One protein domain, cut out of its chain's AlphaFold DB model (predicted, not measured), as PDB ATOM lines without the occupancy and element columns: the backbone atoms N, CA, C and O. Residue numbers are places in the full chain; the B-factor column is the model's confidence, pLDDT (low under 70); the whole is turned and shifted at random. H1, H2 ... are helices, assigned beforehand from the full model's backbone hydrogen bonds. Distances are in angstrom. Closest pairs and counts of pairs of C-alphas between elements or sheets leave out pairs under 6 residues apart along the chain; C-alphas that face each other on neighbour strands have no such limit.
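Overview. This is residues 2 to 107 of the 207 residues of an uncharacterized protein of Pseudoxanthomonas sp. NML130969 (UniProt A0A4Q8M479). One long helix, H3, runs through the middle; H1 runs back along one side of it, while H4, H5 and H7 pack on its other side, H5 crossing it. H2 and the link before it make a turn at one end, and tiny H6 lies beyond H5 and H7. The printed part has 106 residues with seven named helices, H1 to H7 in chain order, and no named strand: all helix. It is compact, with a radius of gyration of the C-alphas of 14.6 A and spans of 45 by 33 by 21 A.

Arrangement. Begin at the hub, H3, residues 35 to 55. H1, residues 2 to 19, touches it, closest at the C-alphas of Asn 13 and Asn 40, 5.6 A. H5, residues 74 to 83, touches residues 39 to 47 of H3 alone, about perpendicular at 80 degrees; look at the C-alphas of Gly 46 and Gly 78, the closest, 4.0 A. H3 and H4, residues 59 to 71, form a helical hairpin, closest at the C-alphas of Leu 53 and Asp 61, 5.2 A. H7, residues 98 to 105, touches residues 49 to 53 of H3 alone, closest at the C-alphas of Phe 49 and Leu 104, 6.3 A. H2, residues 28 to 31, and H6, residues 90 to 93, touch no helix. In H1, H3, H4, H5 and H7 every O i to N i+4 pair is within hydrogen-bond range; H2 and H6 are too short for one.

Along the chain. Find C-alpha 35 at (220.087, 127.682, 239.692); H3 runs 29.7 A to C-alpha 55. H1 starts at (223.941, 133.773, 215.096) and spans 25.4 A, H4 18.9 A and H5 14.1 A. H7 ends at C-alpha 105, (207.515, 142.703, 228.378).

Size, cuts and confidence. The C-alphas of Pro 26 and Pro 59, 46.9 A, are farthest apart. The printed part has no cut and no long link. Residues 21 to 28 are under pLDDT 70.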
ATOM      1  N   TRP A   2     224.517 133.535 213.757       89.94
ATOM      2  CA  TRP A   2     223.941 133.773 215.096       89.94
ATOM      3  C   TRP A   2     222.432 133.492 215.211       89.94
ATOM      4  O   TRP A   2     222.029 132.663 216.013       89.94
ATOM      5  N   TYR A   3     221.606 134.089 214.346       91.31
ATOM      6  CA  TYR A   3     220.142 133.985 214.423       91.31
ATOM      7  C   TYR A   3     219.591 132.544 214.429       91.31
ATOM      8  O   TYR A   3     218.662 132.228 215.169       91.31
ATOM      9  N   ALA A   4     220.165 131.652 213.616       92.88
ATOM     10  CA  ALA A   4     219.728 130.258 213.568       92.88
ATOM     11  C   ALA A   4     220.117 129.494 214.842       92.88
ATOM     12  O   ALA A   4     219.359 128.636 215.289       92.88
ATOM     13  N   GLU A   5     221.274 129.812 215.425       94.44
ATOM     14  CA  GLU A   5     221.713 129.207 216.682       94.44
ATOM     15  C   GLU A   5     220.904 129.738 217.864       94.44
ATOM     16  O   GLU A   5     220.415 128.940 218.652       94.44
ATOM     17  N   ALA A   6     220.640 131.047 217.917       93.19
ATOM     18  CA  ALA A   6     219.781 131.656 218.931       93.19
ATOM     19  C   ALA A   6     218.387 131.002 218.959       93.19
ATOM     20  O   ALA A   6     217.888 130.640 220.020       93.19
ATOM     21  N   LYS A   7     217.785 130.738 217.788       93.25
ATOM     22  CA  LYS A   7     216.505 130.010 217.715       93.25
ATOM     23  C   LYS A   7     216.584 128.572 218.216       93.25
ATOM     24  O   LYS A   7     215.637 128.110 218.848       93.25
ATOM     25  N   LYS A   8     217.680 127.862 217.932       93.31
ATOM     26  CA  LYS A   8     217.898 126.511 218.467       93.31
ATOM     27  C   LYS A   8     218.089 126.544 219.979       93.31
ATOM     28  O   LYS A   8     217.534 125.687 220.653       93.31
ATOM     29  N   GLN A   9     218.826 127.524 220.497       94.31
ATOM     30  CA  GLN A   9     219.041 127.686 221.929       94.31
ATOM     31  C   GLN A   9     217.728 127.996 222.656       94.31
ATOM     32  O   GLN A   9     217.420 127.318 223.627       94.31
ATOM     33  N   CYS A  10     216.877 128.888 222.127       91.81
ATOM     34  CA  CYS A  10     215.539 129.100 222.693       91.81
ATOM     35  C   CYS A  10     214.743 127.796 222.804       91.81
ATOM     36  O   CYS A  10     214.094 127.555 223.816       91.81
ATOM     37  N   GLU A  11     214.775 126.958 221.767       89.06
ATOM     38  CA  GLU A  11     214.050 125.688 221.769       89.06
ATOM     39  C   GLU A  11     214.620 124.699 222.795       89.06
ATOM     40  O   GLU A  11     213.854 124.047 223.501       89.06
ATOM     41  N   ARG A  12     215.951 124.631 222.941       91.12
ATOM     42  CA  ARG A  12     216.599 123.822 223.987       91.12
ATOM     43  C   ARG A  12     216.197 124.295 225.382       91.12
ATOM     44  O   ARG A  12     215.778 123.466 226.182       91.12
ATOM     45  N   ASN A  13     216.257 125.600 225.649       89.81
ATOM     46  CA  ASN A  13     215.910 126.153 226.960       89.81
ATOM     47  C   ASN A  13     214.443 125.882 227.292       89.81
ATOM     48  O   ASN A  13     214.137 125.452 228.398       89.81
ATOM     49  N   ARG A  14     213.534 126.038 226.317       87.25
ATOM     50  CA  ARG A  14     212.123 125.651 226.481       87.25
ATOM     51  C   ARG A  14     211.980 124.188 226.872       87.25
ATOM     52  O   ARG A  14     211.301 123.888 227.846       87.25
ATOM     53  N   GLN A  15     212.619 123.285 226.131       83.88
ATOM     54  CA  GLN A  15     212.555 121.849 226.411       83.88
ATOM     55  C   GLN A  15     213.120 121.513 227.789       83.88
ATOM     56  O   GLN A  15     212.539 120.697 228.493       83.88
ATOM     57  N   GLN A  16     214.210 122.166 228.196       86.00
ATOM     58  CA  GLN A  16     214.781 121.996 229.527       86.00
ATOM     59  C   GLN A  16     213.821 122.484 230.610       86.00
ATOM     60  O   GLN A  16     213.553 121.722 231.527       86.00
ATOM     61  N   ILE A  17     213.236 123.679 230.469       83.12
ATOM     62  CA  ILE A  17     212.230 124.223 231.396       83.12
ATOM     63  C   ILE A  17     211.028 123.277 231.520       83.12
ATOM     64  O   ILE A  17     210.599 122.997 232.634       83.12
ATOM     65  N   PHE A  18     210.518 122.742 230.406       75.00
ATOM     66  CA  PHE A  18     209.410 121.778 230.416       75.00
ATOM     67  C   PHE A  18     209.791 120.412 230.993       75.00
ATOM     68  O   PHE A  18     208.932 119.723 231.535       75.00
ATOM     69  N   ALA A  19     211.056 120.005 230.878       76.25
ATOM     70  CA  ALA A  19     211.543 118.751 231.441       76.25
ATOM     71  C   ALA A  19     211.675 118.800 232.973       76.25
ATOM     72  O   ALA A  19     211.801 117.743 233.598       76.25
ATOM     73  N   TYR A  20     211.630 119.987 233.591       73.00
ATOM     74  CA  TYR A  20     211.533 120.078 235.043       73.00
ATOM     75  C   TYR A  20     210.182 119.539 235.495       73.00
ATOM     76  O   TYR A  20     209.127 120.109 235.224       73.00
ATOM     77  N   ASN A  21     210.232 118.427 236.225       64.06
ATOM     78  CA  ASN A  21     209.065 117.894 236.896       64.06
ATOM     79  C   ASN A  21     208.664 118.854 238.025       64.06
ATOM     80  O   ASN A  21     209.291 118.858 239.085       64.06
ATOM     81  N   PHE A  22     207.631 119.663 237.795       63.97
ATOM     82  CA  PHE A  22     207.109 120.604 238.786       63.97
ATOM     83  C   PHE A  22     206.659 119.895 240.076       63.97
ATOM     84  O   PHE A  22     206.835 120.457 241.155       63.97
ATOM     85  N   ASP A  23     206.214 118.635 239.987       59.31
ATOM     86  CA  ASP A  23     205.797 117.817 241.137       59.31
ATOM     87  C   ASP A  23     206.981 117.300 241.969       59.31
ATOM     88  O   ASP A  23     206.811 116.855 243.105       59.31
ATOM     89  N   ALA A  24     208.206 117.360 241.431       62.31
ATOM     90  CA  ALA A  24     209.420 117.014 242.172       62.31
ATOM     91  C   ALA A  24     209.857 118.123 243.144       62.31
ATOM     92  O   ALA A  24     210.777 117.916 243.940       62.31
ATOM     93  N   PHE A  25     209.208 119.291 243.100       60.53
ATOM     94  CA  PHE A  25     209.482 120.405 243.995       60.53
ATOM     95  C   PHE A  25     208.332 120.576 244.994       60.53
ATOM     96  O   PHE A  25     207.171 120.631 244.601       60.53
ATOM     97  N   PRO A  26     208.628 120.715 246.301       58.09
ATOM     98  CA  PRO A  26     207.594 120.825 247.333       58.09
ATOM     99  C   PRO A  26     206.750 122.099 247.199       58.09
ATOM    100  O   PRO A  26     205.644 122.174 247.729       58.09
ATOM    101  N   ASN A  27     207.298 123.124 246.545       66.62
ATOM    102  CA  ASN A  27     206.621 124.351 246.163       66.62
ATOM    103  C   ASN A  27     207.469 125.112 245.136       66.62
ATOM    104  O   ASN A  27     208.625 124.777 244.862       66.62
ATOM    105  N   PHE A  28     206.894 126.182 244.601       64.81
ATOM    106  CA  PHE A  28     207.559 127.029 243.623       64.81
ATOM    107  C   PHE A  28     208.811 127.743 244.159       64.81
ATOM    108  O   PHE A  28     209.790 127.878 243.429       64.81
ATOM    109  N   ASP A  29     208.832 128.139 245.434       72.44
ATOM    110  CA  ASP A  29     210.014 128.771 246.038       72.44
ATOM    111  C   ASP A  29     211.227 127.830 246.039       72.44
ATOM    112  O   ASP A  29     212.369 128.285 246.000       72.44
ATOM    113  N   ALA A  30     211.000 126.514 246.089       74.75
ATOM    114  CA  ALA A  30     212.052 125.516 245.944       74.75
ATOM    115  C   ALA A  30     212.533 125.388 244.489       74.75
ATOM    116  O   ALA A  30     213.729 125.221 244.267       74.75
ATOM    117  N   LEU A  31     211.635 125.518 243.506       74.00
ATOM    118  CA  LEU A  31     211.993 125.524 242.083       74.00
ATOM    119  C   LEU A  31     212.804 126.774 241.710       74.00
ATOM    120  O   LEU A  31     213.813 126.668 241.024       74.00
ATOM    121  N   MET A  32     212.442 127.944 242.240       79.19
ATOM    122  CA  MET A  32     213.192 129.194 242.030       79.19
ATOM    123  C   MET A  32     214.541 129.251 242.755       79.19
ATOM    124  O   MET A  32     215.298 130.198 242.570       79.19
ATOM    125  N   LYS A  33     214.858 128.248 243.580       83.56
ATOM    126  CA  LYS A  33     216.199 128.049 244.150       83.56
ATOM    127  C   LYS A  33     217.058 127.104 243.315       83.56
ATOM    128  O   LYS A  33     218.229 126.928 243.631       83.56
ATOM    129  N   ASN A  34     216.491 126.473 242.287       87.00
ATOM    130  CA  ASN A  34     217.261 125.683 241.343       87.00
ATOM    131  C   ASN A  34     217.956 126.632 240.355       87.00
ATOM    132  O   ASN A  34     217.306 127.251 239.514       87.00
ATOM    133  N   GLU A  35     219.275 126.753 240.486       88.38
ATOM    134  CA  GLU A  35     220.087 127.682 239.692       88.38
ATOM    135  C   GLU A  35     219.995 127.391 238.189       88.38
ATOM    136  O   GLU A  35     219.838 128.321 237.402       88.38
ATOM    137  N   ASP A  36     219.986 126.116 237.790       88.88
ATOM    138  CA  ASP A  36     219.878 125.716 236.384       88.88
ATOM    139  C   ASP A  36     218.507 126.079 235.794       88.88
ATOM    140  O   ASP A  36     218.401 126.485 234.635       88.88
ATOM    141  N   TYR A  37     217.432 125.948 236.574       88.31
ATOM    142  CA  TYR A  37     216.089 126.348 236.157       88.31
ATOM    143  C   TYR A  37     215.996 127.860 235.939       88.31
ATOM    144  O   TYR A  37     215.508 128.317 234.902       88.31
ATOM    145  N   VAL A  38     216.494 128.636 236.905       90.19
ATOM    146  CA  VAL A  38     216.485 130.102 236.844       90.19
ATOM    147  C   VAL A  38     217.356 130.599 235.693       90.19
ATOM    148  O   VAL A  38     216.881 131.400 234.890       90.19
ATOM    149  N   ALA A  39     218.566 130.059 235.535       91.81
ATOM    150  CA  ALA A  39     219.465 130.425 234.445       91.81
ATOM    151  C   ALA A  39     218.836 130.165 233.067       91.81
ATOM    152  O   ALA A  39     218.954 130.999 232.170       91.81
ATOM    153  N   ASN A  40     218.106 129.055 232.905       92.44
ATOM    154  CA  ASN A  40     217.393 128.752 231.663       92.44
ATOM    155  C   ASN A  40     216.250 129.733 231.372       92.44
ATOM    156  O   ASN A  40     216.054 130.113 230.214       92.44
ATOM    157  N   LEU A  41     215.496 130.148 232.399       91.69
ATOM    158  CA  LEU A  41     214.445 131.162 232.259       91.69
ATOM    159  C   LEU A  41     215.025 132.523 231.874       91.69
ATOM    160  O   LEU A  41     214.510 133.176 230.966       91.69
ATOM    161  N   GLU A  42     216.097 132.936 232.544       95.38
ATOM    162  CA  GLU A  42     216.795 134.187 232.265       95.38
ATOM    163  C   GLU A  42     217.375 134.174 230.847       95.38
ATOM    164  O   GLU A  42     217.024 135.019 230.025       95.38
ATOM    165  N   GLU A  43     218.163 133.162 230.488       96.31
ATOM    166  CA  GLU A  43     218.732 133.065 229.142       96.31
ATOM    167  C   GLU A  43     217.633 133.057 228.062       96.31
ATOM    168  O   GLU A  43     217.742 133.756 227.051       96.31
ATOM    169  N   LEU A  44     216.520 132.346 228.287       95.38
ATOM    170  CA  LEU A  44     215.390 132.346 227.357       95.38
ATOM    171  C   LEU A  44     214.754 133.739 227.215       95.38
ATOM    172  O   LEU A  44     214.413 134.140 226.098       95.38
ATOM    173  N   ALA A  45     214.606 134.486 228.311       95.56
ATOM    174  CA  ALA A  45     214.081 135.848 228.287       95.56
ATOM    175  C   ALA A  45     214.990 136.803 227.490       95.56
ATOM    176  O   ALA A  45     214.501 137.548 226.633       95.56
ATOM    177  N   GLY A  46     216.307 136.750 227.711       96.69
ATOM    178  CA  GLY A  46     217.270 137.579 226.979       96.69
ATOM    179  C   GLY A  46     217.357 137.227 225.496       96.69
ATOM    180  O   GLY A  46     217.292 138.120 224.643       96.69
ATOM    181  N   LEU A  47     217.389 135.931 225.164       96.12
ATOM    182  CA  LEU A  47     217.357 135.466 223.777       96.12
ATOM    183  C   LEU A  47     216.079 135.911 223.059       96.12
ATOM    184  O   LEU A  47     216.150 136.385 221.924       96.12
ATOM    185  N   ASN A  48     214.914 135.806 223.708       94.75
ATOM    186  CA  ASN A  48     213.652 136.284 223.140       94.75
ATOM    187  C   ASN A  48     213.720 137.784 222.819       94.75
ATOM    188  O   ASN A  48     213.278 138.194 221.743       94.75
ATOM    189  N   PHE A  49     214.293 138.593 223.713       95.81
ATOM    190  CA  PHE A  49     214.431 140.033 223.499       95.81
ATOM    191  C   PHE A  49     215.351 140.353 222.324       95.81
ATOM    192  O   PHE A  49     214.962 141.074 221.404       95.81
ATOM    193  N   ARG A  50     216.540 139.750 222.286       95.12
ATOM    194  CA  ARG A  50     217.487 139.945 221.182       95.12
ATOM    195  C   ARG A  50     216.942 139.459 219.849       95.12
ATOM    196  O   ARG A  50     217.129 140.135 218.841       95.12
ATOM    197  N   LEU A  51     216.236 138.330 219.824       94.88
ATOM    198  CA  LEU A  51     215.555 137.856 218.620       94.88
ATOM    199  C   LEU A  51     214.503 138.861 218.146       94.88
ATOM    200  O   LEU A  51     214.449 139.136 216.952       94.88
ATOM    201  N   ARG A  52     213.710 139.448 219.050       93.06
ATOM    202  CA  ARG A  52     212.725 140.485 218.695       93.06
ATOM    203  C   ARG A  52     213.382 141.733 218.116       93.06
ATOM    204  O   ARG A  52     212.907 142.233 217.100       93.06
ATOM    205  N   LEU A  53     214.473 142.206 218.720       93.62
ATOM    206  CA  LEU A  53     215.233 143.344 218.201       93.62
ATOM    207  C   LEU A  53     215.805 143.042 216.808       93.62
ATOM    208  O   LEU A  53     215.615 143.825 215.880       93.62
ATOM    209  N   PHE A  54     216.420 141.869 216.639       93.38
ATOM    210  CA  PHE A  54     216.995 141.426 215.370       93.38
ATOM    211  C   PHE A  54     215.940 141.232 214.269       93.38
ATOM    212  O   PHE A  54     216.189 141.523 213.102       93.38
ATOM    213  N   GLU A  55     214.755 140.725 214.611       91.69
ATOM    214  CA  GLU A  55     213.642 140.539 213.671       91.69
ATOM    215  C   GLU A  55     212.884 141.845 213.384       91.69
ATOM    216  O   GLU A  55     212.089 141.905 212.437       91.69
ATOM    217  N   SER A  56     213.119 142.897 214.175       89.25
ATOM    218  CA  SER A  56     212.462 144.182 213.991       89.25
ATOM    219  C   SER A  56     212.898 144.856 212.693       89.25
ATOM    220  O   SER A  56     214.070 144.881 212.308       89.25
ATOM    221  N   LYS A  57     211.917 145.465 212.021       88.25
ATOM    222  CA  LYS A  57     212.130 146.286 210.822       88.25
ATOM    223  C   LYS A  57     212.463 147.743 211.156       88.25
ATOM    224  O   LYS A  57     212.687 148.529 210.240       88.25
ATOM    225  N   ASN A  58     212.449 148.119 212.434       88.12
ATOM    226  CA  ASN A  58     212.784 149.467 212.869       88.12
ATOM    227  C   ASN A  58     214.316 149.616 212.986       88.12
ATOM    228  O   ASN A  58     214.926 148.884 213.765       88.12
ATOM    229  N   PRO A  59     214.951 150.568 212.274       87.62
ATOM    230  CA  PRO A  59     216.397 150.781 212.353       87.62
ATOM    231  C   PRO A  59     216.916 151.070 213.768       87.62
ATOM    232  O   PRO A  59     218.040 150.697 214.094       87.62
ATOM    233  N   HIS A  60     216.107 151.710 214.618       89.12
ATOM    234  CA  HIS A  60     216.489 151.967 216.006       89.12
ATOM    235  C   HIS A  60     216.632 150.669 216.810       89.12
ATOM    236  O   HIS A  60     217.559 150.544 217.603       89.12
ATOM    237  N   ASP A  61     215.771 149.681 216.566       91.00
ATOM    238  CA  ASP A  61     215.808 148.401 217.279       91.00
ATOM    239  C   ASP A  61     217.050 147.583 216.891       91.00
ATOM    240  O   ASP A  61     217.611 146.893 217.736       91.00
ATOM    241  N   GLN A  62     217.527 147.713 215.647       89.25
ATOM    242  CA  GLN A  62     218.784 147.098 215.197       89.25
ATOM    243  C   GLN A  62     220.005 147.738 215.864       89.25
ATOM    244  O   GLN A  62     220.909 147.040 216.306       89.25
ATOM    245  N   TYR A  63     220.013 149.065 216.016       90.12
ATOM    246  CA  TYR A  63     221.058 149.729 216.797       90.12
ATOM    247  C   TYR A  63     221.053 149.255 218.258       90.12
ATOM    248  O   TYR A  63     222.102 148.949 218.819       90.12
ATOM    249  N   VAL A  64     219.867 149.151 218.868       90.06
ATOM    250  CA  VAL A  64     219.728 148.619 220.230       90.06
ATOM    251  C   VAL A  64     220.213 147.173 220.292       90.06
ATOM    252  O   VAL A  64     220.923 146.845 221.235       90.06
ATOM    253  N   PHE A  65     219.900 146.339 219.294       92.56
ATOM    254  CA  PHE A  65     220.417 144.973 219.183       92.56
ATOM    255  C   PHE A  65     221.944 144.934 219.239       92.56
ATOM    256  O   PHE A  65     222.485 144.145 220.013       92.56
ATOM    257  N   ASP A  66     222.625 145.772 218.458       89.75
ATOM    258  CA  ASP A  66     224.088 145.807 218.415       89.75
ATOM    259  C   ASP A  66     224.682 146.219 219.769       89.75
ATOM    260  O   ASP A  66     225.605 145.566 220.255       89.75
ATOM    261  N   VAL A  67     224.113 147.248 220.410       90.56
ATOM    262  CA  VAL A  67     224.551 147.725 221.734       90.56
ATOM    263  C   VAL A  67     224.353 146.645 222.795       90.56
ATOM    264  O   VAL A  67     225.309 146.236 223.450       90.56
ATOM    265  N   VAL A  68     223.132 146.115 222.941       88.88
ATOM    266  CA  VAL A  68     222.861 145.125 223.996       88.88
ATOM    267  C   VAL A  68     223.618 143.819 223.768       88.88
ATOM    268  O   VAL A  68     224.026 143.185 224.732       88.88
ATOM    269  N   SER A  69     223.847 143.435 222.507       86.88
ATOM    270  CA  SER A  69     224.633 142.249 222.150       86.88
ATOM    271  C   SER A  69     226.123 142.387 222.459       86.88
ATOM    272  O   SER A  69     226.802 141.365 222.554       86.88
ATOM    273  N   GLY A  70     226.639 143.617 222.538       88.19
ATOM    274  CA  GLY A  70     228.022 143.897 222.917       88.19
ATOM    275  C   GLY A  70     228.223 143.988 224.429       88.19
ATOM    276  O   GLY A  70     229.281 143.596 224.919       88.19
ATOM    277  N   ASP A  71     227.204 144.462 225.151       91.31
ATOM    278  CA  ASP A  71     227.337 144.859 226.556       91.31
ATOM    279  C   ASP A  71     226.781 143.836 227.559       91.31
ATOM    280  O   ASP A  71     227.171 143.861 228.727       91.31
ATOM    281  N   TYR A  72     225.884 142.937 227.138       93.62
ATOM    282  CA  TYR A  72     225.196 142.015 228.045       93.62
ATOM    283  C   TYR A  72     225.137 140.584 227.508       93.62
ATOM    284  O   TYR A  72     224.949 140.350 226.309       93.62
ATOM    285  N   SER A  73     225.238 139.610 228.417       95.19
ATOM    286  CA  SER A  73     224.883 138.224 228.108       95.19
ATOM    287  C   SER A  73     223.361 138.047 228.026       95.19
ATOM    288  O   SER A  73     222.590 138.872 228.526       95.19
ATOM    289  N   ASP A  74     222.911 136.951 227.413       96.06
ATOM    290  CA  ASP A  74     221.482 136.628 227.342       96.06
ATOM    291  C   ASP A  74     220.887 136.398 228.744       96.06
ATOM    292  O   ASP A  74     219.785 136.862 229.031       96.06
ATOM    293  N   THR A  75     221.641 135.776 229.651       95.88
ATOM    294  CA  THR A  75     221.253 135.614 231.059       95.88
ATOM    295  C   THR A  75     221.127 136.964 231.771       95.88
ATOM    296  O   THR A  75     220.108 137.219 232.409       95.88
ATOM    297  N   ASP A  76     222.092 137.879 231.605       96.12
ATOM    298  CA  ASP A  76     222.039 139.207 232.243       96.12
ATOM    299  C   ASP A  76     220.839 140.029 231.761       96.12
ATOM    300  O   ASP A  76     220.144 140.661 232.563       96.12
ATOM    301  N   LEU A  77     220.576 140.018 230.449       96.31
ATOM    302  CA  LEU A  77     219.407 140.680 229.867       96.31
ATOM    303  C   LEU A  77     218.115 140.081 230.412       96.31
ATOM    304  O   LEU A  77     217.198 140.814 230.784       96.31
ATOM    305  N   GLY A  78     218.045 138.755 230.470       96.44
ATOM    306  CA  GLY A  78     216.890 138.042 230.983       96.44
ATOM    307  C   GLY A  78     216.579 138.343 232.435       96.44
ATOM    308  O   GLY A  78     215.442 138.687 232.754       96.44
ATOM    309  N   ASN A  79     217.595 138.283 233.293       95.69
ATOM    310  CA  ASN A  79     217.480 138.651 234.697       95.69
ATOM    311  C   ASN A  79     216.947 140.084 234.836       95.69
ATOM    312  O   ASN A  79     215.958 140.315 235.534       95.69
ATOM    313  N   GLN A  80     217.527 141.043 234.105       96.19
ATOM    314  CA  GLN A  80     217.063 142.431 234.124       96.19
ATOM    315  C   GLN A  80     215.593 142.554 233.707       96.19
ATOM    316  O   GLN A  80     214.821 143.221 234.399       96.19
ATOM    317  N   ILE A  81     215.177 141.875 232.631       95.94
ATOM    318  CA  ILE A  81     213.784 141.850 232.153       95.94
ATOM    319  C   ILE A  81     212.836 141.288 233.219       95.94
ATOM    320  O   ILE A  81     211.811 141.912 233.515       95.94
ATOM    321  N   ILE A  82     213.173 140.133 233.797       93.44
ATOM    322  CA  ILE A  82     212.327 139.411 234.755       93.44
ATOM    323  C   ILE A  82     212.207 140.199 236.063       93.44
ATOM    324  O   ILE A  82     211.101 140.448 236.544       93.44
ATOM    325  N   THR A  83     213.334 140.652 236.614       92.94
ATOM    326  CA  THR A  83     213.377 141.378 237.893       92.94
ATOM    327  C   THR A  83     212.969 142.843 237.768       92.94
ATOM    328  O   THR A  83     212.691 143.495 238.772       92.94
ATOM    329  N   GLY A  84     212.888 143.378 236.545       93.44
ATOM    330  CA  GLY A  84     212.609 144.793 236.315       93.44
ATOM    331  C   GLY A  84     213.739 145.685 236.820       93.44
ATOM    332  O   GLY A  84     213.485 146.685 237.488       93.44
ATOM    333  N   THR A  85     214.983 145.315 236.527       94.94
ATOM    334  CA  THR A  85     216.193 146.071 236.881       94.94
ATOM    335  C   THR A  85     216.940 146.512 235.622       94.94
ATOM    336  O   THR A  85     216.531 146.186 234.507       94.94
ATOM    337  N   GLY A  86     217.996 147.321 235.773       93.12
ATOM    338  CA  GLY A  86     218.828 147.781 234.653       93.12
ATOM    339  C   GLY A  86     218.005 148.371 233.502       93.12
ATOM    340  O   GLY A  86     217.237 149.315 233.715       93.12
ATOM    341  N   ILE A  87     218.112 147.789 232.303       91.25
ATOM    342  CA  ILE A  87     217.382 148.236 231.101       91.25
ATOM    343  C   ILE A  87     215.855 148.067 231.196       91.25
ATOM    344  O   ILE A  87     215.116 148.650 230.408       91.25
ATOM    345  N   ALA A  88     215.361 147.271 232.141       93.19
ATOM    346  CA  ALA A  88     213.936 147.084 232.390       93.19
ATOM    347  C   ALA A  88     213.470 147.751 233.696       93.19
ATOM    348  O   ALA A  88     212.319 147.547 234.096       93.19
ATOM    349  N   SER A  89     214.329 148.555 234.336       94.94
ATOM    350  CA  SER A  89     213.987 149.327 235.536       94.94
ATOM    351  C   SER A  89     212.881 150.353 235.277       94.94
ATOM    352  O   SER A  89     212.776 150.881 234.164       94.94
ATOM    353  N   PRO A  90     212.055 150.691 236.284       93.25
ATOM    354  CA  PRO A  90     211.034 151.729 236.146       93.25
ATOM    355  C   PRO A  90     211.592 153.072 235.657       93.25
ATOM    356  O   PRO A  90     210.927 153.783 234.905       93.25
ATOM    357  N   GLU A  91     212.806 153.428 236.071       93.44
ATOM    358  CA  GLU A  91     213.495 154.656 235.683       93.44
ATOM    359  C   GLU A  91     213.877 154.628 234.206       93.44
ATOM    360  O   GLU A  91     213.547 155.561 233.472       93.44
ATOM    361  N   TYR A  92     214.508 153.545 233.750       91.75
ATOM    362  CA  TYR A  92     214.940 153.415 232.361       91.75
ATOM    363  C   TYR A  92     213.750 153.256 231.406       91.75
ATOM    364  O   TYR A  92     213.709 153.854 230.336       91.75
ATOM    365  N   ARG A  93     212.694 152.546 231.816       91.94
ATOM    366  CA  ARG A  93     211.468 152.394 231.013       91.94
ATOM    367  C   ARG A  93     210.797 153.724 230.658       91.94
ATOM    368  O   ARG A  93     210.167 153.814 229.606       91.94
ATOM    369  N   LYS A  94     210.955 154.768 231.484       92.44
ATOM    370  CA  LYS A  94     210.448 156.126 231.193       92.44
ATOM    371  C   LYS A  94     211.179 156.795 230.030       92.44
ATOM    372  O   LYS A  94     210.610 157.685 229.403       92.44
ATOM    373  N   THR A  95     212.418 156.393 229.747       91.00
ATOM    374  CA  THR A  95     213.202 156.914 228.617       91.00
ATOM    375  C   THR A  95     212.995 156.102 227.339       91.00
ATOM    376  O   THR A  95     213.397 156.538 226.264       91.00
ATOM    377  N   LEU A  96     212.374 154.924 227.440       89.81
ATOM    378  CA  LEU A  96     212.114 154.036 226.316       89.81
ATOM    379  C   LEU A  96     210.808 154.374 225.595       89.81
ATOM    380  O   LEU A  96     209.832 154.844 226.179       89.81
ATOM    381  N   SER A  97     210.772 154.071 224.298       91.44
ATOM    382  CA  SER A  97     209.530 154.132 223.529       91.44
ATOM    383  C   SER A  97     208.530 153.076 224.017       91.44
ATOM    384  O   SER A  97     208.909 152.031 224.552       91.44
ATOM    385  N   LYS A  98     207.233 153.308 223.768       91.88
ATOM    386  CA  LYS A  98     206.185 152.315 224.057       91.88
ATOM    387  C   LYS A  98     206.484 150.966 223.396       91.88
ATOM    388  O   LYS A  98     206.348 149.938 224.038       91.88
ATOM    389  N   HIS A  99     206.935 150.990 222.142       91.50
ATOM    390  CA  HIS A  99     207.306 149.793 221.385       91.50
ATOM    391  C   HIS A  99     208.444 149.010 222.051       91.50
ATOM    392  O   HIS A  99     208.353 147.796 222.185       91.50
ATOM    393  N   MET A 100     209.483 149.693 222.537       92.25
ATOM    394  CA  MET A 100     210.596 149.038 223.232       92.25
ATOM    395  C   MET A 100     210.166 148.436 224.577       92.25
ATOM    396  O   MET A 100     210.537 147.308 224.892       92.25
ATOM    397  N   ASN A 101     209.335 149.154 225.339       94.00
ATOM    398  CA  ASN A 101     208.735 148.621 226.563       94.00
ATOM    399  C   ASN A 101     207.878 147.375 226.275       94.00
ATOM    400  O   ASN A 101     208.028 146.361 226.953       94.00
ATOM    401  N   ASP A 102     207.054 147.423 225.223       94.44
ATOM    402  CA  ASP A 102     206.227 146.294 224.792       94.44
ATOM    403  C   ASP A 102     207.112 145.095 224.361       94.44
ATOM    404  O   ASP A 102     206.803 143.955 224.705       94.44
ATOM    405  N   MET A 103     208.258 145.321 223.697       93.69
ATOM    406  CA  MET A 103     209.219 144.255 223.364       93.69
ATOM    407  C   MET A 103     209.866 143.619 224.597       93.69
ATOM    408  O   MET A 103     209.976 142.392 224.634       93.69
ATOM    409  N   LEU A 104     210.273 144.410 225.595       94.50
ATOM    410  CA  LEU A 104     210.826 143.890 226.854       94.50
ATOM    411  C   LEU A 104     209.807 142.986 227.552       94.50
ATOM    412  O   LEU A 104     210.111 141.837 227.864       94.50
ATOM    413  N   ASP A 105     208.574 143.469 227.718       94.94
ATOM    414  CA  ASP A 105     207.515 142.703 228.378       94.94
ATOM    415  C   ASP A 105     207.186 141.427 227.592       94.94
ATOM    416  O   ASP A 105     207.109 140.337 228.152       94.94
ATOM    417  N   MET A 106     207.094 141.510 226.264       92.56
ATOM    418  CA  MET A 106     206.796 140.348 225.421       92.56
ATOM    419  C   MET A 106     207.962 139.361 225.261       92.56
ATOM    420  O   MET A 106     207.800 138.334 224.587       92.56
ATOM    421  N   SER A 107     209.117 139.643 225.863       94.00
ATOM    422  CA  SER A 107     210.260 138.727 225.930       94.00
ATOM    423  C   SER A 107     210.196 137.775 227.123       94.00
ATOM    424  O   SER A 107     210.900 136.766 227.122       94.00
TER     425      SER A 107